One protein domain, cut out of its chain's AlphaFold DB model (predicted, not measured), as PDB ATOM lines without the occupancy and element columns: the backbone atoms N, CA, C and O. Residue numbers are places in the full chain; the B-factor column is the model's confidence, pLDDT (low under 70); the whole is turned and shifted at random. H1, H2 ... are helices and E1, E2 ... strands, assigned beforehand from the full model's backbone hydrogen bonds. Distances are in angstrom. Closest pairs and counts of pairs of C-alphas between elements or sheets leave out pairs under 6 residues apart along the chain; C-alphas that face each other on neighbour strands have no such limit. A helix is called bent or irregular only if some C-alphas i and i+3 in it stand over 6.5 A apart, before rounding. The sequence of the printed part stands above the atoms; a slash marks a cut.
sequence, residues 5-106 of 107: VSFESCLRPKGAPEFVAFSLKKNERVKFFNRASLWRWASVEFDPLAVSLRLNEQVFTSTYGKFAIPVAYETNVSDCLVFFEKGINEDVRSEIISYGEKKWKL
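AT A GLANCE: This is residues 5 to 106 of the 107 residues of an uncharacterized protein of Pseudomonas reinekei (UniProt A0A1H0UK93). Look for a wall of four strands, strongly twisted, built round the long bent hairpin of E4 and E5, with helices H1 and H2 over separate parts of the same face. The small hairpin of E2 and E3 packs on H1 and E4. There are 102 residues printed, with two named helices and six named strands in the order E1 E2 E3 H1 E4 E5 E6 H2; the class is mixed. The large sheet runs E1 E4 E5 E6, antiparallel; the whole is compact, radius of gyration of the C-alphas 13.8 A, spans 36 by 35 by 20 A.

HOW THE PARTS SIT: Start at E4, residues 50 to 62, and E5, residues 65 to 75, a hairpin with N 56 and O 70 at 3.0 A; they bend by 76 degrees at residue 56 and 65 degrees at residue 70. E6, residues 79 to 82, continues this meander, each strand the antiparallel neighbour of the one before, with N 80 and O 73 at 2.8 A. On E4's other side, edge strand E1, residues 5 to 7, has N 6 and O 59 at 3.0 A. H1, residues 35 to 45, is over E5 at a height of 9.6 A; the closest C-alphas, Ser 37 and Pro 70, are 6.3 A apart. H2, residues 90 to 104, makes two layers with the sheet, a helix on one face, at a height of 9.0 A; its closest C-alpha pair with E4 is Val 92 and Ser 62, 6.7 A. In both helices every O i to N i+4 pair is within hydrogen-bond range. E2, residues 19 to 23, and E3, residues 28 to 32, form a hairpin with N 30 and O 21 at 2.8 A. E2 touches H1, closest C-alphas Ser 23 and Glu 45 at 6.9 A; H1 and H2 are apart.

IN THESE COORDINATES: Find C-alpha 5 at (20.301, 17.275, 30.749), where E1 begins. E4 measures 26.2 A, E5 27.6 A and H1 15.1 A; H2 runs 21.4 A to C-alpha 104 at (13.375, 6.473, 37.093).

THE WHOLE: The farthest C-alphas, Gly 15 and Lys 105, are 40.7 A apart. The printed part has no cut; E1 to E2 is the long link. Residues 104 to 106 have pLDDT under 70.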
ATOM      1  N   VAL A   5      20.466  15.947  30.149       93.94
ATOM      2  CA  VAL A   5      20.301  17.275  30.749       93.94
ATOM      3  C   VAL A   5      21.647  17.738  31.286       93.94
ATOM      4  O   VAL A   5      22.330  16.984  31.979       93.94
ATOM      5  N   SER A   6      22.026  18.972  30.978       94.50
ATOM      6  CA  SER A   6      23.247  19.604  31.484       94.50
ATOM      7  C   SER A   6      22.950  20.943  32.140       94.50
ATOM      8  O   SER A   6      21.972  21.610  31.798       94.50
ATOM      9  N   PHE A   7      23.826  21.346  33.060       94.00
ATOM     10  CA  PHE A   7      23.806  22.687  33.628       94.00
ATOM     11  C   PHE A   7      24.405  23.675  32.627       94.00
ATOM     12  O   PHE A   7      25.591  23.614  32.309       94.00
ATOM     13  N   GLU A   8      23.563  24.555  32.104       93.44
ATOM     14  CA  GLU A   8      23.911  25.575  31.121       93.44
ATOM     15  C   GLU A   8      22.951  26.755  31.301       93.44
ATOM     16  O   GLU A   8      21.733  26.577  31.362       93.44
ATOM     17  N   SER A   9      23.495  27.972  31.416       88.69
ATOM     18  CA  SER A   9      22.672  29.162  31.633       88.69
ATOM     19  C   SER A   9      21.821  29.457  30.398       88.69
ATOM     20  O   SER A   9      22.334  29.704  29.307       88.69
ATOM     21  N   CYS A  10      20.504  29.461  30.578       88.12
ATOM     22  CA  CYS A  10      19.558  29.852  29.548       88.12
ATOM     23  C   CYS A  10      19.475  31.378  29.519       88.12
ATOM     24  O   CYS A  10      18.844  31.998  30.373       88.12
ATOM     25  N   LEU A  11      20.136  31.993  28.539       87.81
ATOM     26  CA  LEU A  11      20.149  33.444  28.389       87.81
ATOM     27  C   LEU A  11      18.805  33.980  27.885       87.81
ATOM     28  O   LEU A  11      18.051  33.306  27.180       87.81
ATOM     29  N   ARG A  12      18.541  35.248  28.206       90.88
ATOM     30  CA  ARG A  12      17.378  35.983  27.711       90.88
ATOM     31  C   ARG A  12      17.397  36.054  26.178       90.88
ATOM     32  O   ARG A  12      18.336  36.629  25.620       90.88
ATOM     33  N   PRO A  13      16.353  35.572  25.483       88.31
ATOM     34  CA  PRO A  13      16.242  35.763  24.042       88.31
ATOM     35  C   PRO A  13      16.126  37.249  23.678       88.31
ATOM     36  O   PRO A  13      15.524  38.045  24.406       88.31
ATOM     37  N   LYS A  14      16.671  37.639  22.520       90.44
ATOM     38  CA  LYS A  14      16.632  39.031  22.047       90.44
ATOM     39  C   LYS A  14      15.183  39.515  21.919       90.44
ATOM     40  O   LYS A  14      14.379  38.902  21.226       90.44
ATOM     41  N   GLY A  15      14.860  40.626  22.584       91.06
ATOM     42  CA  GLY A  15      13.520  41.227  22.563       91.06
ATOM     43  C   GLY A  15      12.489  40.563  23.484       91.06
ATOM     44  O   GLY A  15      11.380  41.077  23.602       91.06
ATOM     45  N   ALA A  16      12.833  39.471  24.177       91.31
ATOM     46  CA  ALA A  16      11.948  38.880  25.177       91.31
ATOM     47  C   ALA A  16      11.762  39.833  26.374       91.31
ATOM     48  O   ALA A  16      12.705  40.559  26.708       91.31
ATOM     49  N   PRO A  17      10.594  39.854  27.039       93.38
ATOM     50  CA  PRO A  17      10.422  40.592  28.289       93.38
ATOM     51  C   PRO A  17      11.338  40.035  29.388       93.38
ATOM     52  O   PRO A  17      11.824  38.912  29.295       93.38
ATOM     53  N   GLU A  18      11.559  40.817  30.440       95.25
ATOM     54  CA  GLU A  18      12.233  40.357  31.653       95.25
ATOM     55  C   GLU A  18      11.325  40.628  32.848       95.25
ATOM     56  O   GLU A  18      10.916  41.764  33.085       95.25
ATOM     57  N   PHE A  19      10.992  39.567  33.572       95.94
ATOM     58  CA  PHE A  19      10.273  39.632  34.836       95.94
ATOM     59  C   PHE A  19      11.242  39.257  35.948       95.94
ATOM     60  O   PHE A  19      11.994  38.290  35.808       95.94
ATOM     61  N   VAL A  20      11.221  40.009  37.042       96.50
ATOM     62  CA  VAL A  20      12.102  39.797  38.192       96.50
ATOM     63  C   VAL A  20      11.244  39.579  39.427       96.50
ATOM     64  O   VAL A  20      10.301  40.333  39.664       96.50
ATOM     65  N   ALA A  21      11.585  38.564  40.211       96.56
ATOM     66  CA  ALA A  21      10.952  38.272  41.490       96.56
ATOM     67  C   ALA A  21      12.010  37.850  42.517       96.56
ATOM     68  O   ALA A  21      13.130  37.500  42.150       96.56
ATOM     69  N   PHE A  22      11.675  37.901  43.803       96.88
ATOM     70  CA  PHE A  22      12.520  37.341  44.855       96.88
ATOM     71  C   PHE A  22      12.036  35.925  45.180       96.88
ATOM     72  O   PHE A  22      10.845  35.738  45.423       96.88
ATOM     73  N   SER A  23      12.941  34.946  45.157       96.25
ATOM     74  CA  SER A  23      12.658  33.569  45.570       96.25
ATOM     75  C   SER A  23      13.105  33.381  47.011       96.25
ATOM     76  O   SER A  23      14.259  33.642  47.342       96.25
ATOM     77  N   LEU A  24      12.196  32.908  47.858       94.25
ATOM     78  CA  LEU A  24      12.501  32.496  49.223       94.25
ATOM     79  C   LEU A  24      13.266  31.170  49.220       94.25
ATOM     80  O   LEU A  24      14.209  31.020  49.990       94.25
ATOM     81  N   LYS A  25      12.918  30.239  48.318       94.06
ATOM     82  CA  LYS A  25      13.609  28.943  48.196       94.06
ATOM     83  C   LYS A  25      15.070  29.078  47.757       94.06
ATOM     84  O   LYS A  25      15.899  28.288  48.193       94.06
ATOM     85  N   LYS A  26      15.396  30.067  46.916       93.56
ATOM     86  CA  LYS A  26      16.785  30.359  46.503       93.56
ATOM     87  C   LYS A  26      17.439  31.501  47.292       93.56
ATOM     88  O   LYS A  26      18.644  31.689  47.183       93.56
ATOM     89  N   ASN A  27      16.662  32.250  48.078       94.88
ATOM     90  CA  ASN A  27      17.090  33.457  48.792       94.88
ATOM     91  C   ASN A  27      17.796  34.493  47.887       94.88
ATOM     92  O   ASN A  27      18.792  35.111  48.263       94.88
ATOM     93  N   GLU A  28      17.292  34.678  46.668       95.62
ATOM     94  CA  GLU A  28      17.881  35.590  45.688       95.62
ATOM     95  C   GLU A  28      16.842  36.143  44.704       95.62
ATOM     96  O   GLU A  28      15.689  35.704  44.645       95.62
ATOM     97  N   ARG A  29      17.260  37.126  43.897       96.62
ATOM     98  CA  ARG A  29      16.444  37.641  42.793       96.62
ATOM     99  C   ARG A  29      16.558  36.719  41.587       96.62
ATOM    100  O   ARG A  29      17.637  36.549  41.029       96.62
ATOM    101  N   VAL A  30      15.418  36.226  41.135       95.38
ATOM    102  CA  VAL A  30      15.292  35.318  39.998       95.38
ATOM    103  C   VAL A  30      14.660  36.033  38.807       95.38
ATOM    104  O   VAL A  30      13.906  36.998  38.965       95.38
ATOM    105  N   LYS A  31      15.002  35.580  37.599       95.38
ATOM    106  CA  LYS A  31      14.594  36.210  36.337       95.38
ATOM    107  C   LYS A  31      13.792  35.244  35.477       95.38
ATOM    108  O   LYS A  31      14.100  34.060  35.418       95.38
ATOM    109  N   PHE A  32      12.813  35.770  34.751       94.69
ATOM    110  CA  PHE A  32      12.006  35.014  33.794       94.69
ATOM    111  C   PHE A  32      11.879  35.782  32.489       94.69
ATOM    112  O   PHE A  32      11.674  36.996  32.492       94.69
ATOM    113  N   PHE A  33      11.946  35.067  31.368       92.88
ATOM    114  CA  PHE A  33      11.937  35.684  30.037       92.88
ATOM    115  C   PHE A  33      10.611  35.524  29.292       92.88
ATOM    116  O   PHE A  33      10.463  35.941  28.147       92.88
ATOM    117  N   ASN A  34       9.618  34.920  29.942       90.69
ATOM    118  CA  ASN A  34       8.242  34.875  29.473       90.69
ATOM    119  C   ASN A  34       7.272  34.740  30.664       90.69
ATOM    120  O   ASN A  34       7.666  34.384  31.778       90.69
ATOM    121  N   ARG A  35       5.988  35.041  30.432       92.56
ATOM    122  CA  ARG A  35       4.957  34.970  31.482       92.56
ATOM    123  C   ARG A  35       4.677  33.538  31.946       92.56
ATOM    124  O   ARG A  35       4.372  33.346  33.115       92.56
ATOM    125  N   ALA A  36       4.780  32.545  31.062       91.62
ATOM    126  CA  ALA A  36       4.484  31.156  31.407       91.62
ATOM    127  C   ALA A  36       5.490  30.597  32.425       91.62
ATOM    128  O   ALA A  36       5.084  29.992  33.413       91.62
ATOM    129  N   SER A  37       6.786  30.873  32.250       92.88
ATOM    130  CA  SER A  37       7.824  30.491  33.211       92.88
ATOM    131  C   SER A  37       7.656  31.198  34.554       92.88
ATOM    132  O   SER A  37       7.843  30.562  35.581       92.88
ATOM    133  N   LEU A  38       7.251  32.478  34.556       95.06
ATOM    134  CA  LEU A  38       6.965  33.214  35.793       95.06
ATOM    135  C   LEU A  38       5.823  32.554  36.574       95.06
ATOM    136  O   LEU A  38       5.966  32.280  37.761       95.06
ATOM    137  N   TRP A  39       4.699  32.270  35.912       95.00
ATOM    138  CA  TRP A  39       3.554  31.642  36.570       95.00
ATOM    139  C   TRP A  39       3.857  30.224  37.033       95.00
ATOM    140  O   TRP A  39       3.487  29.854  38.145       95.00
ATOM    141  N   ARG A  40       4.571  29.440  36.216       94.50
ATOM    142  CA  ARG A  40       4.949  28.087  36.614       94.50
ATOM    143  C   ARG A  40       5.922  28.094  37.787       94.50
ATOM    144  O   ARG A  40       5.755  27.283  38.689       94.50
ATOM    145  N   TRP A  41       6.885  29.015  37.804       95.81
ATOM    146  CA  TRP A  41       7.738  29.222  38.968       95.81
ATOM    147  C   TRP A  41       6.922  29.587  40.204       95.81
ATOM    148  O   TRP A  41       7.131  28.963  41.232       95.81
ATOM    149  N   ALA A  42       5.975  30.525  40.109       96.06
ATOM    150  CA  ALA A  42       5.165  30.925  41.258       96.06
ATOM    151  C   ALA A  42       4.428  29.721  41.874       96.06
ATOM    152  O   ALA A  42       4.422  29.568  43.090       96.06
ATOM    153  N   SER A  43       3.886  28.813  41.055       95.38
ATOM    154  CA  SER A  43       3.286  27.572  41.566       95.38
ATOM    155  C   SER A  43       4.281  26.689  42.328       95.38
ATOM    156  O   SER A  43       3.902  26.097  43.328       95.38
ATOM    157  N   VAL A  44       5.535  26.603  41.877       95.56
ATOM    158  CA  VAL A  44       6.584  25.782  42.513       95.56
ATOM    159  C   VAL A  44       7.174  26.469  43.752       95.56
ATOM    160  O   VAL A  44       7.453  25.817  44.750       95.56
ATOM    161  N   GLU A  45       7.339  27.792  43.727       96.12
ATOM    162  CA  GLU A  45       7.859  28.602  44.837       96.12
ATOM    163  C   GLU A  45       6.978  28.504  46.088       96.12
ATOM    164  O   GLU A  45       7.482  28.538  47.208       96.12
ATOM    165  N   PHE A  46       5.669  28.344  45.906       94.62
ATOM    166  CA  PHE A  46       4.720  28.183  47.007       94.62
ATOM    167  C   PHE A  46       4.298  26.726  47.244       94.62
ATOM    168  O   PHE A  46       3.487  26.469  48.131       94.62
ATOM    169  N   ASP A  47       4.867  25.768  46.506       94.44
ATOM    170  CA  ASP A  47       4.683  24.344  46.779       94.44
ATOM    171  C   ASP A  47       5.595  23.920  47.951       94.44
ATOM    172  O   ASP A  47       6.827  24.041  47.858       94.44
ATOM    173  N   PRO A  48       5.039  23.429  49.076       92.75
ATOM    174  CA  PRO A  48       5.839  22.959  50.203       92.75
ATOM    175  C   PRO A  48       6.649  21.692  49.886       92.75
ATOM    176  O   PRO A  48       7.625  21.420  50.579       92.75
ATOM    177  N   LEU A  49       6.275  20.927  48.857       93.25
ATOM    178  CA  LEU A  49       6.965  19.698  48.464       93.25
ATOM    179  C   LEU A  49       8.176  19.952  47.563       93.25
ATOM    180  O   LEU A  49       9.010  19.061  47.411       93.25
ATOM    181  N   ALA A  50       8.286  21.141  46.968       93.81
ATOM    182  CA  ALA A  50       9.431  21.520  46.152       93.81
ATOM    183  C   ALA A  50      10.599  21.962  47.049       93.81
ATOM    184  O   ALA A  50      10.511  22.980  47.739       93.81
ATOM    185  N   VAL A  51      11.702  21.216  47.041       89.19
ATOM    186  CA  VAL A  51      12.830  21.412  47.975       89.19
ATOM    187  C   VAL A  51      14.050  22.075  47.342       89.19
ATOM    188  O   VAL A  51      14.791  22.770  48.029       89.19
ATOM    189  N   SER A  52      14.246  21.917  46.033       88.81
ATOM    190  CA  SER A  52      15.366  22.507  45.293       88.81
ATOM    191  C   SER A  52      14.840  23.118  44.009       88.81
ATOM    192  O   SER A  52      14.070  22.468  43.312       88.81
ATOM    193  N   LEU A  53      15.225  24.357  43.703       94.25
ATOM    194  CA  LEU A  53      14.720  25.103  42.554       94.25
ATOM    195  C   LEU A  53      15.873  25.553  41.649       94.25
ATOM    196  O   LEU A  53      16.791  26.258  42.073       94.25
ATOM    197  N   ARG A  54      15.780  25.200  40.370       94.81
ATOM    198  CA  ARG A  54      16.727  25.543  39.304       94.81
ATOM    199  C   ARG A  54      15.995  26.347  38.241       94.81
ATOM    200  O   ARG A  54      15.008  25.880  37.675       94.81
ATOM    201  N   LEU A  55      16.446  27.571  37.984       95.31
ATOM    202  CA  LEU A  55      15.757  28.502  37.086       95.31
ATOM    203  C   LEU A  55      16.697  28.968  35.991       95.31
ATOM    204  O   LEU A  55      17.682  29.636  36.280       95.31
ATOM    205  N   ASN A  56      16.371  28.668  34.734       93.62
ATOM    206  CA  ASN A  56      17.212  29.013  33.577       93.62
ATOM    207  C   ASN A  56      18.666  28.509  33.712       93.62
ATOM    208  O   ASN A  56      19.597  29.137  33.215       93.62
ATOM    209  N   GLU A  57      18.860  27.392  34.407       94.12
ATOM    210  CA  GLU A  57      20.176  26.811  34.712       94.12
ATOM    211  C   GLU A  57      20.408  25.488  33.976       94.12
ATOM    212  O   GLU A  57      21.484  24.908  34.095       94.12
ATOM    213  N   GLN A  58      19.403  24.979  33.255       95.19
ATOM    214  CA  GLN A  58      19.447  23.656  32.646       95.19
ATOM    215  C   GLN A  58      18.970  23.664  31.198       95.19
ATOM    216  O   GLN A  58      18.045  24.381  30.815       95.19
ATOM    217  N   VAL A  59      19.590  22.798  30.404       94.94
ATOM    218  CA  VAL A  59      19.259  22.567  28.999       94.94
ATOM    219  C   VAL A  59      19.133  21.067  28.763       94.94
ATOM    220  O   VAL A  59      19.955  20.281  29.232       94.94
ATOM    221  N   PHE A  60      18.110  20.678  28.010       94.62
ATOM    222  CA  PHE A  60      17.959  19.339  27.460       94.62
ATOM    223  C   PHE A  60      18.619  19.276  26.083       94.62
ATOM    224  O   PHE A  60      18.226  19.999  25.165       94.62
ATOM    225  N   THR A  61      19.626  18.419  25.942       95.06
ATOM    226  CA  THR A  61      20.276  18.141  24.660       95.06
ATOM    227  C   THR A  61      19.632  16.908  24.038       95.06
ATOM    228  O   THR A  61      19.709  15.804  24.578       95.06
ATOM    229  N   SER A  62      19.000  17.133  22.893       93.44
ATOM    230  CA  SER A  62      18.300  16.169  22.049       93.44
ATOM    231  C   SER A  62      19.090  15.927  20.759       93.44
ATOM    232  O   SER A  62      19.994  16.695  20.419       93.44
ATOM    233  N   THR A  63      18.731  14.893  19.994       91.69
ATOM    234  CA  THR A  63      19.232  14.737  18.618       91.69
ATOM    235  C   THR A  63      18.819  15.893  17.694       91.69
ATOM    236  O   THR A  63      19.524  16.174  16.727       91.69
ATOM    237  N   TYR A  64      17.735  16.604  18.022       90.31
ATOM    238  CA  TYR A  64      17.183  17.712  17.234       90.31
ATOM    239  C   TYR A  64      17.652  19.098  17.696       90.31
ATOM    240  O   TYR A  64      17.265  20.110  17.112       90.31
ATOM    241  N   GLY A  65      18.478  19.165  18.742       91.62
ATOM    242  CA  GLY A  65      19.045  20.414  19.241       91.62
ATOM    243  C   GLY A  65      18.970  20.563  20.754       91.62
ATOM    244  O   GLY A  65      18.793  19.601  21.499       91.62
ATOM    245  N   LYS A  66      19.146  21.803  21.211       92.31
ATOM    246  CA  LYS A  66      19.141  22.168  22.627       92.31
ATOM    247  C   LYS A  66      17.838  22.869  22.990       92.31
ATOM    248  O   LYS A  66      17.460  23.847  22.350       92.31
ATOM    249  N   PHE A  67      17.203  22.402  24.056       92.38
ATOM    250  CA  PHE A  67      15.934  22.921  24.551       92.38
ATOM    251  C   PHE A  67      16.116  23.446  25.971       92.38
ATOM    252  O   PHE A  67      16.527  22.714  26.870       92.38
ATOM    253  N   ALA A  68      15.836  24.732  26.169       92.31
ATOM    254  CA  ALA A  68      15.948  25.366  27.476       92.31
ATOM    255  C   ALA A  68      14.931  24.774  28.462       92.31
ATOM    256  O   ALA A  68      13.757  24.607  28.121       92.31
ATOM    257  N   ILE A  69      15.373  24.526  29.694       94.50
ATOM    258  CA  ILE A  69      14.515  24.146  30.818       94.50
ATOM    259  C   ILE A  69      14.392  25.382  31.722       94.50
ATOM    260  O   ILE A  69      15.266  25.636  32.555       94.50
ATOM    261  N   PRO A  70      13.351  26.217  31.543       92.81
ATOM    262  CA  PRO A  70      13.217  27.470  32.287       92.81
ATOM    263  C   PRO A  70      12.993  27.256  33.787       92.81
ATOM    264  O   PRO A  70      13.404  28.094  34.588       92.81
ATOM    265  N   VAL A  71      12.338  26.155  34.166       95.19
ATOM    266  CA  VAL A  71      12.059  25.799  35.559       95.19
ATOM    267  C   VAL A  71      12.328  24.312  35.737       95.19
ATOM    268  O   VAL A  71      11.787  23.486  35.006       95.19
ATOM    269  N   ALA A  72      13.127  23.968  36.730       95.69
ATOM    270  CA  ALA A  72      13.279  22.609  37.211       95.69
ATOM    271  C   ALA A  72      13.304  22.614  38.733       95.69
ATOM    272  O   ALA A  72      13.707  23.601  39.355       95.69
ATOM    273  N   TYR A  73      12.833  21.534  39.336       94.88
ATOM    274  CA  TYR A  73      12.800  21.425  40.781       94.88
ATOM    275  C   TYR A  73      12.793  19.982  41.246       94.88
ATOM    276  O   TYR A  73      12.260  19.107  40.576       94.88
ATOM    277  N   GLU A  74      13.335  19.754  42.431       93.88
ATOM    278  CA  GLU A  74      13.204  18.472  43.111       93.88
ATOM    279  C   GLU A  74      12.042  18.505  44.088       93.88
ATOM    280  O   GLU A  74      11.782  19.503  44.764       93.88
ATOM    281  N   THR A  75      11.381  17.364  44.171       91.06
ATOM    282  CA  THR A  75      10.500  16.984  45.267       91.06
ATOM    283  C   THR A  75      11.162  15.860  46.057       91.06
ATOM    284  O   THR A  75      12.173  15.303  45.634       91.06
ATOM    285  N   ASN A  76      10.546  15.445  47.162       85.75
ATOM    286  CA  ASN A  76      11.029  14.299  47.939       85.75
ATOM    287  C   ASN A  76      11.024  12.966  47.163       85.75
ATOM    288  O   ASN A  76      11.614  11.998  47.627       85.75
ATOM    289  N   VAL A  77      10.332  12.892  46.020       87.00
ATOM    290  CA  VAL A  77      10.122  11.642  45.268       87.00
ATOM    291  C   VAL A  77      10.604  11.699  43.822       87.00
ATOM    292  O   VAL A  77      10.704  10.661  43.179       87.00
ATOM    293  N   SER A  78      10.861  12.886  43.270       87.62
ATOM    294  CA  SER A  78      11.182  13.037  41.847       87.62
ATOM    295  C   SER A  78      11.887  14.354  41.529       87.62
ATOM    296  O   SER A  78      11.661  15.365  42.198       87.62
ATOM    297  N   ASP A  79      12.687  14.339  40.462       91.25
ATOM    298  CA  ASP A  79      13.207  15.533  39.791       91.25
ATOM    299  C   ASP A  79      12.259  15.920  38.645       91.25
ATOM    300  O   ASP A  79      11.953  15.110  37.766       91.25
ATOM    301  N   CYS A  80      11.757  17.149  38.678       93.56
ATOM    302  CA  CYS A  80      10.748  17.676  37.772       93.56
ATOM    303  C   CYS A  80      11.378  18.689  36.813       93.56
ATOM    304  O   CYS A  80      11.877  19.733  37.234       93.56
ATOM    305  N   LEU A  81      11.280  18.427  35.508       94.25
ATOM    306  CA  LEU A  81      11.767  19.313  34.449       94.25
ATOM    307  C   LEU A  81      10.577  19.934  33.715       94.25
ATOM    308  O   LEU A  81       9.736  19.219  33.168       94.25
ATOM    309  N   VAL A  82      10.488  21.265  33.689       93.12
ATOM    310  CA  VAL A  82       9.406  21.975  32.999       93.12
ATOM    311  C   VAL A  82       9.896  22.460  31.647       93.12
ATOM    312  O   VAL A  82      10.802  23.286  31.557       93.12
ATOM    313  N   PHE A  83       9.214  22.015  30.599       91.50
ATOM    314  CA  PHE A  83       9.464  22.434  29.229       91.50
ATOM    315  C   PHE A  83       8.382  23.391  28.732       91.50
ATOM    316  O   PHE A  83       7.218  23.296  29.121       91.50
ATOM    317  N   PHE A  84       8.760  24.302  27.838       86.50
ATOM    318  CA  PHE A  84       7.788  25.079  27.080       86.50
ATOM    319  C   PHE A  84       7.423  24.307  25.813       86.50
ATOM    320  O   PHE A  84       8.288  24.037  24.988       86.50
ATOM    321  N   GLU A  85       6.150  23.948  25.664       84.81
ATOM    322  CA  GLU A  85       5.689  23.090  24.566       84.81
ATOM    323  C   GLU A  85       5.935  23.710  23.182       84.81
ATOM    324  O   GLU A  85       6.224  23.011  22.213       84.81
ATOM    325  N   LYS A  86       5.870  25.042  23.075       83.12
ATOM    326  CA  LYS A  86       6.108  25.727  21.802       83.12
ATOM    327  C   LYS A  86       7.556  25.517  21.353       83.12
ATOM    328  O   LYS A  86       8.479  26.055  21.959       83.12
ATOM    329  N   GLY A  87       7.724  24.818  20.232       79.88
ATOM    330  CA  GLY A  87       9.031  24.485  19.658       79.88
ATOM    331  C   GLY A  87       9.480  23.049  19.929       79.88
ATOM    332  O   GLY A  87      10.520  22.653  19.417       79.88
ATOM    333  N   ILE A  88       8.697  22.267  20.675       90.31
ATOM    334  CA  ILE A  88       8.904  20.831  20.864       90.31
ATOM    335  C   ILE A  88       8.011  20.094  19.864       90.31
ATOM    336  O   ILE A  88       6.787  20.199  19.924       90.31
ATOM    337  N   ASN A  89       8.626  19.380  18.921       92.56
ATOM    338  CA  ASN A  89       7.911  18.473  18.024       92.56
ATOM    339  C   ASN A  89       7.716  17.095  18.694       92.56
ATOM    340  O   ASN A  89       8.206  16.852  19.799       92.56
ATOM    341  N   GLU A  90       6.999  16.192  18.025       93.88
ATOM    342  CA  GLU A  90       6.674  14.876  18.590       93.88
ATOM    343  C   GLU A  90       7.917  13.997  18.820       93.88
ATOM    344  O   GLU A  90       7.984  13.253  19.802       93.88
ATOM    345  N   ASP A  91       8.945  14.138  17.982       93.38
ATOM    346  CA  ASP A  91      10.199  13.399  18.144       93.38
ATOM    347  C   ASP A  91      10.959  13.840  19.407       93.38
ATOM    348  O   ASP A  91      11.360  13.016  20.229       93.38
ATOM    349  N   VAL A  92      11.097  15.154  19.623       93.44
ATOM    350  CA  VAL A  92      11.724  15.715  20.831       93.44
ATOM    351  C   VAL A  92      10.903  15.364  22.067       93.44
ATOM    352  O   VAL A  92      11.470  15.023  23.105       93.44
ATOM    353  N   ARG A  93       9.569  15.399  21.973       94.06
ATOM    354  CA  ARG A  93       8.678  14.967  23.057       94.06
ATOM    355  C   ARG A  93       8.937  13.507  23.431       94.06
ATOM    356  O   ARG A  93       9.069  13.206  24.616       94.06
ATOM    357  N   SER A  94       9.071  12.630  22.440       94.00
ATOM    358  CA  SER A  94       9.383  11.213  22.653       94.00
ATOM    359  C   SER A  94      10.738  11.026  23.346       94.00
ATOM    360  O   SER A  94      10.861  10.223  24.271       94.00
ATOM    361  N   GLU A  95      11.748  11.815  22.969       93.69
ATOM    362  CA  GLU A  95      13.055  11.807  23.634       93.69
ATOM    363  C   GLU A  95      13.000  12.304  25.086       93.69
ATOM    364  O   GLU A  95      13.656  11.717  25.951       93.69
ATOM    365  N   ILE A  96      12.213  13.347  25.372       93.50
ATOM    366  CA  ILE A  96      12.004  13.865  26.733       93.50
ATOM    367  C   ILE A  96      11.353  12.793  27.616       93.50
ATOM    368  O   ILE A  96      11.829  12.539  28.725       93.50
ATOM    369  N   ILE A  97      10.297  12.138  27.121       92.56
ATOM    370  CA  ILE A  97       9.597  11.074  27.855       92.56
ATOM    371  C   ILE A  97      10.552   9.906  28.119       92.56
ATOM    372  O   ILE A  97      10.719   9.491  29.267       92.56
ATOM    373  N   SER A  98      11.260   9.439  27.086       92.69
ATOM    374  CA  SER A  98      12.230   8.348  27.222       92.69
ATOM    375  C   SER A  98      13.350   8.680  28.217       92.69
ATOM    376  O   SER A  98      13.794   7.808  28.969       92.69
ATOM    377  N   TYR A  99      13.807   9.935  28.256       91.69
ATOM    378  CA  TYR A  99      14.793  10.389  29.236       91.69
ATOM    379  C   TYR A  99      14.255  10.290  30.673       91.69
ATOM    380  O   TYR A  99      14.939   9.740  31.539       91.69
ATOM    381  N   GLY A 100      13.026  10.759  30.916       89.12
ATOM    382  CA  GLY A 100      12.377  10.670  32.227       89.12
ATOM    383  C   GLY A 100      12.222   9.227  32.720       89.12
ATOM    384  O   GLY A 100      12.588   8.912  33.852       89.12
ATOM    385  N   GLU A 101      11.777   8.320  31.848       88.00
ATOM    386  CA  GLU A 101      11.603   6.899  32.181       88.00
ATOM    387  C   GLU A 101      12.923   6.191  32.516       88.00
ATOM    388  O   GLU A 101      12.984   5.372  33.436       88.00
ATOM    389  N   LYS A 102      14.006   6.495  31.787       82.69
ATOM    390  CA  LYS A 102      15.333   5.912  32.055       82.69
ATOM    391  C   LYS A 102      15.898   6.370  33.394       82.69
ATOM    392  O   LYS A 102      16.502   5.565  34.098       82.69
ATOM    393  N   LYS A 103      15.698   7.641  33.748       70.69
ATOM    394  CA  LYS A 103      16.127   8.202  35.036       70.69
ATOM    395  C   LYS A 103      15.406   7.549  36.217       70.69
ATOM    396  O   LYS A 103      16.044   7.338  37.243       70.69
ATOM    397  N   TRP A 104      14.135   7.180  36.057       59.16
ATOM    398  CA  TRP A 104      13.375   6.473  37.093       59.16
ATOM    399  C   TRP A 104      13.888   5.050  37.354       59.16
ATOM    400  O   TRP A 104      13.915   4.608  38.492       59.16
ATOM    401  N   LYS A 105      14.349   4.334  36.317       55.31
ATOM    402  CA  LYS A 105      14.834   2.942  36.436       55.31
ATOM    403  C   LYS A 105      16.209   2.784  37.100       55.31
ATOM    404  O   LYS A 105      16.663   1.657  37.266       55.31
ATOM    405  N   LEU A 106      16.898   3.884  37.402       50.53
ATOM    406  CA  LEU A 106      18.231   3.875  38.014       50.53
ATOM    407  C   LEU A 106      18.194   3.985  39.550       50.53
ATOM    408  O   LEU A 106      19.261   4.056  40.159       50.53
TER     409      LEU A 106